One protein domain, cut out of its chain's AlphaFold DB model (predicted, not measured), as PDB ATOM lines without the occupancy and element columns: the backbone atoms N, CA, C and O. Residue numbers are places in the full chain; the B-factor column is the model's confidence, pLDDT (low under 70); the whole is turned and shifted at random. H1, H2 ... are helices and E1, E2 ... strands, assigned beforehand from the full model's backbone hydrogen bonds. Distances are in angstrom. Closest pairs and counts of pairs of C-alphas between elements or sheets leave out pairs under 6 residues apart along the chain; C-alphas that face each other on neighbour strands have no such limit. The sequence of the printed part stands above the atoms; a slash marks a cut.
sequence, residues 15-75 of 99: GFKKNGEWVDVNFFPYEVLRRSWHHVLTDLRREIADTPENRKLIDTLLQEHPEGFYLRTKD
ATOM      1  N   GLY A  15     309.702 252.729 131.286       85.31
ATOM      2  CA  GLY A  15     310.783 251.766 131.441       85.31
ATOM      3  C   GLY A  15     310.310 250.327 131.311       85.31
ATOM      4  O   GLY A  15     309.115 250.036 131.328       85.31
ATOM      5  N   PHE A  16     311.268 249.411 131.189       90.00
ATOM      6  CA  PHE A  16     310.988 247.983 131.121       90.00
ATOM      7  C   PHE A  16     310.924 247.359 132.518       90.00
ATOM      8  O   PHE A  16     311.818 247.551 133.346       90.00
ATOM      9  N   LYS A  17     309.893 246.550 132.767       88.38
ATOM     10  CA  LYS A  17     309.860 245.609 133.892       88.38
ATOM     11  C   LYS A  17     310.888 244.490 133.673       88.38
ATOM     12  O   LYS A  17     311.337 244.230 132.558       88.38
ATOM     13  N   LYS A  18     311.193 243.738 134.738       89.69
ATOM     14  CA  LYS A  18     312.085 242.559 134.679       89.69
ATOM     15  C   LYS A  18     311.623 241.479 133.686       89.69
ATOM     16  O   LYS A  18     312.443 240.689 133.239       89.69
ATOM     17  N   ASN A  19     310.333 241.442 133.350       92.06
ATOM     18  CA  ASN A  19     309.737 240.531 132.367       92.06
ATOM     19  C   ASN A  19     309.786 241.068 130.916       92.06
ATOM     20  O   ASN A  19     309.238 240.424 130.028       92.06
ATOM     21  N   GLY A  20     310.400 242.232 130.668       90.06
ATOM     22  CA  GLY A  20     310.505 242.847 129.339       90.06
ATOM     23  C   GLY A  20     309.282 243.656 128.893       90.06
ATOM     24  O   GLY A  20     309.272 244.175 127.781       90.06
ATOM     25  N   GLU A  21     308.259 243.797 129.736       92.31
ATOM     26  CA  GLU A  21     307.077 244.616 129.451       92.31
ATOM     27  C   GLU A  21     307.398 246.109 129.634       92.31
ATOM     28  O   GLU A  21     307.968 246.501 130.657       92.31
ATOM     29  N   TRP A  22     307.038 246.941 128.651       89.00
ATOM     30  CA  TRP A  22     307.150 248.399 128.753       89.00
ATOM     31  C   TRP A  22     306.031 248.966 129.630       89.00
ATOM     32  O   TRP A  22     304.872 248.581 129.488       89.00
ATOM     33  N   VAL A  23     306.377 249.894 130.518       87.69
ATOM     34  CA  VAL A  23     305.434 250.625 131.369       87.69
ATOM     35  C   VAL A  23     305.628 252.110 131.141       87.69
ATOM     36  O   VAL A  23     306.701 252.641 131.434       87.69
ATOM     37  N   ASP A  24     304.579 252.773 130.666       84.25
ATOM     38  CA  ASP A  24     304.557 254.222 130.515       84.25
ATOM     39  C   ASP A  24     304.422 254.924 131.871       84.25
ATOM     40  O   ASP A  24     303.647 254.526 132.746       84.25
ATOM     41  N   VAL A  25     305.165 256.013 132.030       79.06
ATOM     42  CA  VAL A  25     305.050 256.951 133.146       79.06
ATOM     43  C   VAL A  25     304.369 258.205 132.615       79.06
ATOM     44  O   VAL A  25     305.005 259.097 132.065       79.06
ATOM     45  N   ASN A  26     303.055 258.280 132.810       73.06
ATOM     46  CA  ASN A  26     302.233 259.392 132.313       73.06
ATOM     47  C   ASN A  26     302.287 260.646 133.201       73.06
ATOM     48  O   ASN A  26     301.733 261.684 132.847       73.06
ATOM     49  N   PHE A  27     302.916 260.553 134.374       76.69
ATOM     50  CA  PHE A  27     303.036 261.656 135.318       76.69
ATOM     51  C   PHE A  27     304.482 261.811 135.772       76.69
ATOM     52  O   PHE A  27     305.041 260.929 136.425       76.69
ATOM     53  N   PHE A  28     305.069 262.960 135.456       76.12
ATOM     54  CA  PHE A  28     306.388 263.334 135.939       76.12
ATOM     55  C   PHE A  28     306.224 264.341 137.092       76.12
ATOM     56  O   PHE A  28     305.693 265.432 136.865       76.12
ATOM     57  N   PRO A  29     306.641 264.015 138.332       78.00
ATOM     58  CA  PRO A  29     306.396 264.849 139.508       78.00
ATOM     59  C   PRO A  29     307.338 266.063 139.538       78.00
ATOM     60  O   PRO A  29     308.321 266.106 140.281       78.00
ATOM     61  N   TYR A  30     307.037 267.068 138.711       77.81
ATOM     62  CA  TYR A  30     307.878 268.247 138.503       77.81
ATOM     63  C   TYR A  30     308.191 269.000 139.796       77.81
ATOM     64  O   TYR A  30     309.344 269.346 140.034       77.81
ATOM     65  N   GLU A  31     307.190 269.232 140.642       79.88
ATOM     66  CA  GLU A  31     307.362 269.965 141.900       79.88
ATOM     67  C   GLU A  31     308.313 269.245 142.858       79.88
ATOM     68  O   GLU A  31     309.196 269.869 143.446       79.88
ATOM     69  N   VAL A  32     308.184 267.919 142.958       82.06
ATOM     70  CA  VAL A  32     309.048 267.092 143.807       82.06
ATOM     71  C   VAL A  32     310.486 267.139 143.304       82.06
ATOM     72  O   VAL A  32     311.402 267.336 144.098       82.06
ATOM     73  N   LEU A  33     310.701 267.027 141.990       79.75
ATOM     74  CA  LEU A  33     312.039 267.129 141.409       79.75
ATOM     75  C   LEU A  33     312.668 268.502 141.641       79.75
ATOM     76  O   LEU A  33     313.835 268.573 142.023       79.75
ATOM     77  N   ARG A  34     311.911 269.589 141.466       80.69
ATOM     78  CA  ARG A  34     312.418 270.942 141.735       80.69
ATOM     79  C   ARG A  34     312.872 271.077 143.187       80.69
ATOM     80  O   ARG A  34     313.985 271.541 143.426       80.69
ATOM     81  N   ARG A  35     312.062 270.594 144.132       82.62
ATOM     82  CA  ARG A  35     312.356 270.631 145.574       82.62
ATOM     83  C   ARG A  35     313.472 269.680 145.999       82.62
ATOM     84  O   ARG A  35     314.221 269.998 146.917       82.62
ATOM     85  N   SER A  36     313.653 268.551 145.310       85.12
ATOM     86  CA  SER A  36     314.741 267.611 145.615       85.12
ATOM     87  C   SER A  36     316.131 268.239 145.492       85.12
ATOM     88  O   SER A  36     317.078 267.771 146.117       85.12
ATOM     89  N   TRP A  37     316.255 269.343 144.753       81.00
ATOM     90  CA  TRP A  37     317.521 270.038 144.606       81.00
ATOM     91  C   TRP A  37     318.071 270.603 145.924       81.00
ATOM     92  O   TRP A  37     319.283 270.594 146.129       81.00
ATOM     93  N   HIS A  38     317.217 271.033 146.861       83.88
ATOM     94  CA  HIS A  38     317.689 271.472 148.180       83.88
ATOM     95  C   HIS A  38     318.372 270.335 148.942       83.88
ATOM     96  O   HIS A  38     319.392 270.560 149.595       83.88
ATOM     97  N   HIS A  39     317.857 269.109 148.814       87.81
ATOM     98  CA  HIS A  39     318.504 267.925 149.376       87.81
ATOM     99  C   HIS A  39     319.850 267.661 148.700       87.81
ATOM    100  O   HIS A  39     320.848 267.525 149.397       87.81
ATOM    101  N   VAL A  40     319.908 267.719 147.365       87.25
ATOM    102  CA  VAL A  40     321.163 267.552 146.611       87.25
ATOM    103  C   VAL A  40     322.220 268.580 147.022       87.25
ATOM    104  O   VAL A  40     323.368 268.206 147.231       87.25
ATOM    105  N   LEU A  41     321.862 269.858 147.182       86.94
ATOM    106  CA  LEU A  41     322.799 270.888 147.653       86.94
ATOM    107  C   LEU A  41     323.253 270.653 149.096       86.94
ATOM    108  O   LEU A  41     324.412 270.902 149.426       86.94
ATOM    109  N   THR A  42     322.349 270.179 149.951       87.00
ATOM    110  CA  THR A  42     322.668 269.852 151.345       87.00
ATOM    111  C   THR A  42     323.641 268.681 151.423       87.00
ATOM    112  O   THR A  42     324.591 268.731 152.202       87.00
ATOM    113  N   ASP A  43     323.442 267.656 150.597       90.19
ATOM    114  CA  ASP A  43     324.352 266.518 150.510       90.19
ATOM    115  C   ASP A  43     325.681 266.931 149.869       90.19
ATOM    116  O   ASP A  43     326.739 266.629 150.409       90.19
ATOM    117  N   LEU A  44     325.655 267.742 148.806       88.06
ATOM    118  CA  LEU A  44     326.862 268.296 148.189       88.06
ATOM    119  C   LEU A  44     327.709 269.068 149.206       88.06
ATOM    120  O   LEU A  44     328.925 268.915 149.217       88.06
ATOM    121  N   ARG A  45     327.079 269.850 150.093       87.75
ATOM    122  CA  ARG A  45     327.766 270.574 151.177       87.75
ATOM    123  C   ARG A  45     328.561 269.650 152.103       87.75
ATOM    124  O   ARG A  45     329.538 270.106 152.685       87.75
ATOM    125  N   ARG A  46     328.132 268.396 152.270       89.31
ATOM    126  CA  ARG A  46     328.815 267.394 153.108       89.31
ATOM    127  C   ARG A  46     329.992 266.741 152.390       89.31
ATOM    128  O   ARG A  46     330.955 266.370 153.050       89.31
ATOM    129  N   GLU A  47     329.912 266.618 151.068       92.06
ATOM    130  CA  GLU A  47     330.906 265.913 150.250       92.06
ATOM    131  C   GLU A  47     332.035 266.820 149.737       92.06
ATOM    132  O   GLU A  47     333.139 266.348 149.462       92.06
ATOM    133  N   ILE A  48     331.786 268.125 149.577       90.75
ATOM    134  CA  ILE A  48     332.814 269.070 149.117       90.75
ATOM    135  C   ILE A  48     333.669 269.596 150.271       90.75
ATOM    136  O   ILE A  48     333.241 269.652 151.421       90.75
ATOM    137  N   ALA A  49     334.881 270.048 149.941       91.81
ATOM    138  CA  ALA A  49     335.768 270.682 150.908       91.81
ATOM    139  C   ALA A  49     335.090 271.885 151.579       91.81
ATOM    140  O   ALA A  49     334.506 272.746 150.912       91.81
ATOM    141  N   ASP A  50     335.209 271.958 152.898       92.38
ATOM    142  CA  ASP A  50     334.551 272.976 153.704       92.38
ATOM    143  C   ASP A  50     335.317 274.311 153.672       92.38
ATOM    144  O   ASP A  50     336.056 274.655 154.596       92.38
ATOM    145  N   THR A  51     335.170 275.057 152.573       94.06
ATOM    146  CA  THR A  51     335.787 276.379 152.388       94.06
ATOM    147  C   THR A  51     334.751 277.508 152.443       94.06
ATOM    148  O   THR A  51     333.575 277.289 152.123       94.06
ATOM    149  N   PRO A  52     335.145 278.742 152.817       92.38
ATOM    150  CA  PRO A  52     334.245 279.898 152.814       92.38
ATOM    151  C   PRO A  52     333.576 280.143 151.455       92.38
ATOM    152  O   PRO A  52     332.402 280.507 151.399       92.38
ATOM    153  N   GLU A  53     334.300 279.909 150.362       90.94
ATOM    154  CA  GLU A  53     333.813 280.067 148.991       90.94
ATOM    155  C   GLU A  53     332.715 279.048 148.680       90.94
ATOM    156  O   GLU A  53     331.666 279.415 148.151       90.94
ATOM    157  N   ASN A  54     332.927 277.786 149.062       89.06
ATOM    158  CA  ASN A  54     331.974 276.702 148.846       89.06
ATOM    159  C   ASN A  54     330.697 276.890 149.671       89.06
ATOM    160  O   ASN A  54     329.595 276.727 149.144       89.06
ATOM    161  N   ARG A  55     330.826 277.299 150.941       90.19
ATOM    162  CA  ARG A  55     329.669 277.644 151.783       90.19
ATOM    163  C   ARG A  55     328.865 278.778 151.165       90.19
ATOM    164  O   ARG A  55     327.659 278.641 150.994       90.19
ATOM    165  N   LYS A  56     329.543 279.860 150.769       91.00
ATOM    166  CA  LYS A  56     328.903 281.018 150.142       91.00
ATOM    167  C   LYS A  56     328.178 280.625 148.857       91.00
ATOM    168  O   LYS A  56     327.043 281.039 148.671       91.00
ATOM    169  N   LEU A  57     328.796 279.804 148.008       89.06
ATOM    170  CA  LEU A  57     328.169 279.306 146.786       89.06
ATOM    171  C   LEU A  57     326.878 278.534 147.092       89.06
ATOM    172  O   LEU A  57     325.842 278.834 146.508       89.06
ATOM    173  N   ILE A  58     326.924 277.566 148.010       88.62
ATOM    174  CA  ILE A  58     325.746 276.760 148.356       88.62
ATOM    175  C   ILE A  58     324.654 277.624 148.988       88.62
ATOM    176  O   ILE A  58     323.500 277.522 148.582       88.62
ATOM    177  N   ASP A  59     325.005 278.498 149.931       89.25
ATOM    178  CA  ASP A  59     324.040 279.369 150.601       89.25
ATOM    179  C   ASP A  59     323.377 280.334 149.599       89.25
ATOM    180  O   ASP A  59     322.159 280.507 149.637       89.25
ATOM    181  N   THR A  60     324.134 280.889 148.643       89.06
ATOM    182  CA  THR A  60     323.577 281.691 147.540       89.06
ATOM    183  C   THR A  60     322.607 280.871 146.689       89.06
ATOM    184  O   THR A  60     321.488 281.318 146.453       89.06
ATOM    185  N   LEU A  61     322.968 279.646 146.289       84.94
ATOM    186  CA  LEU A  61     322.090 278.788 145.481       84.94
ATOM    187  C   LEU A  61     320.808 278.379 146.225       84.94
ATOM    188  O   LEU A  61     319.758 278.240 145.600       84.94
ATOM    189  N   LEU A  62     320.877 278.184 147.545       84.94
ATOM    190  CA  LEU A  62     319.706 277.907 148.383       84.94
ATOM    191  C   LEU A  62     318.790 279.138 148.496       84.94
ATOM    192  O   LEU A  62     317.570 278.990 148.442       84.94
ATOM    193  N   GLN A  63     319.362 280.340 148.630       86.06
ATOM    194  CA  GLN A  63     318.619 281.599 148.771       86.06
ATOM    195  C   GLN A  63     317.981 282.078 147.463       86.06
ATOM    196  O   GLN A  63     316.847 282.552 147.476       86.06
ATOM    197  N   GLU A  64     318.682 281.955 146.335       84.94
ATOM    198  CA  GLU A  64     318.192 282.397 145.021       84.94
ATOM    199  C   GLU A  64     317.107 281.471 144.447       84.94
ATOM    200  O   GLU A  64     316.324 281.878 143.585       84.94
ATOM    201  N   HIS A  65     317.020 280.229 144.938       81.38
ATOM    202  CA  HIS A  65     316.090 279.212 144.443       81.38
ATOM    203  C   HIS A  65     315.235 278.586 145.564       81.38
ATOM    204  O   HIS A  65     315.305 277.374 145.789       81.38
ATOM    205  N   PRO A  66     314.379 279.365 146.256       75.81
ATOM    206  CA  PRO A  66     313.586 278.878 147.391       75.81
ATOM    207  C   PRO A  66     312.519 277.843 146.998       75.81
ATOM    208  O   PRO A  66     312.210 276.956 147.782       75.81
ATOM    209  N   GLU A  67     312.007 277.893 145.766       74.19
ATOM    210  CA  GLU A  67     311.040 276.918 145.223       74.19
ATOM    211  C   GLU A  67     311.717 275.775 144.439       74.19
ATOM    212  O   GLU A  67     311.068 275.005 143.723       74.19
ATOM    213  N   GLY A  68     313.042 275.662 144.556       74.25
ATOM    214  CA  GLY A  68     313.845 274.730 143.779       74.25
ATOM    215  C   GLY A  68     314.209 275.259 142.391       74.25
ATOM    216  O   GLY A  68     313.870 276.379 142.000       74.25
ATOM    217  N   PHE A  69     314.953 274.456 141.633       72.62
ATOM    218  CA  PHE A  69     315.523 274.903 140.360       72.62
ATOM    219  C   PHE A  69     314.463 275.001 139.266       72.62
ATOM    220  O   PHE A  69     313.548 274.181 139.179       72.62
ATOM    221  N   TYR A  70     314.604 275.989 138.379       69.44
ATOM    222  CA  TYR A  70     313.708 276.127 137.237       69.44
ATOM    223  C   TYR A  70     313.854 274.929 136.294       69.44
ATOM    224  O   TYR A  70     314.852 274.773 135.588       69.44
ATOM    225  N   LEU A  71     312.821 274.090 136.250       67.50
ATOM    226  CA  LEU A  71     312.756 272.972 135.320       67.50
ATOM    227  C   LEU A  71     311.986 273.395 134.066       67.50
ATOM    228  O   LEU A  71     310.761 273.533 134.108       67.50
ATOM    229  N   ARG A  72     312.702 273.572 132.951       65.25
ATOM    230  CA  ARG A  72     312.096 273.729 131.624       65.25
ATOM    231  C   ARG A  72     311.960 272.373 130.957       65.25
ATOM    232  O   ARG A  72     312.889 271.898 130.305       65.25
ATOM    233  N   THR A  73     310.791 271.774 131.079       64.50
ATOM    234  CA  THR A  73     310.454 270.571 130.324       64.50
ATOM    235  C   THR A  73     310.048 270.993 128.929       64.50
ATOM    236  O   THR A  73     309.059 271.693 128.724       64.50
ATOM    237  N   LYS A  74     310.904 270.676 127.962       61.53
ATOM    238  CA  LYS A  74     310.563 270.825 126.553       61.53
ATOM    239  C   LYS A  74     309.876 269.540 126.104       61.53
ATOM    240  O   LYS A  74     310.254 268.479 126.584       61.53
ATOM    241  N   ASP A  75     308.909 269.696 125.208       64.25
ATOM    242  CA  ASP A  75     308.029 268.667 124.647       64.25
ATOM    243  C   ASP A  75     308.683 267.289 124.468       64.25
ATOM    244  O   ASP A  75     309.849 267.188 124.067       64.25
TER     245      ASP A  75
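What this domain is: This is residues 15 to 75 of the 99 residues of an uncharacterized protein of Candidatus Altiarchaeales archaeon (UniProt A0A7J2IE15). A helical hairpin, the longer helix H1 folding back into H2, makes one end of an extended rod, and a small chain loop with the short strand E1 makes the other end, away from the hairpin. After H2 a tail without named elements, residues 65 to 75, runs back toward the E1 end. The printed part has 61 residues, with one named strand and two named helices in the order E1, H1, H2; the class is mostly helix. The whole is extended, with a radius of gyration of the C-alphas of 16.6 A and spans of 50 by 24 by 16 A.

How they stand to each other: Begin with H1, residues 30 to 47, which has a kink of 25 degrees near residue 39. It touches H2, residues 52 to 64, with its residues 38 to 45 alone; look at Leu 41 and Ile 58, whose C-alphas are the closest, 6.6 A apart. The two run opposite ways at a shallow tilt of 12 degrees and form a helical hairpin. E1, residues 22 to 24, is apart from both helices and pairs with no named strand, but residues 15 to 16 pair antiparallel with its residues 22 to 23. In H2 every O i to N i+4 pair is within hydrogen-bond range; in H1, 10 of 14 are.

Where its parts are: Find C-alpha 30 at (307.878, 268.247, 138.503); from there H1 runs 26.0 A to C-alpha 47. H2 runs 18.0 A and ends at C-alpha 64, (318.192, 282.397, 145.021). E1, 6.6 A long, begins at C-alpha 22, (307.150, 248.399, 128.753).

The domain as a whole: The C-alphas farthest apart, those of Asn 19 and Pro 52, are 50.7 A apart. Residues 17 to 22 and 46 to 53 stand free. The printed part has no cut, and both links, E1 to H1 and H1 to H2, are tight. Mean pLDDT of the printed part is 83.5; look for values under 70 at residues 70 to 75.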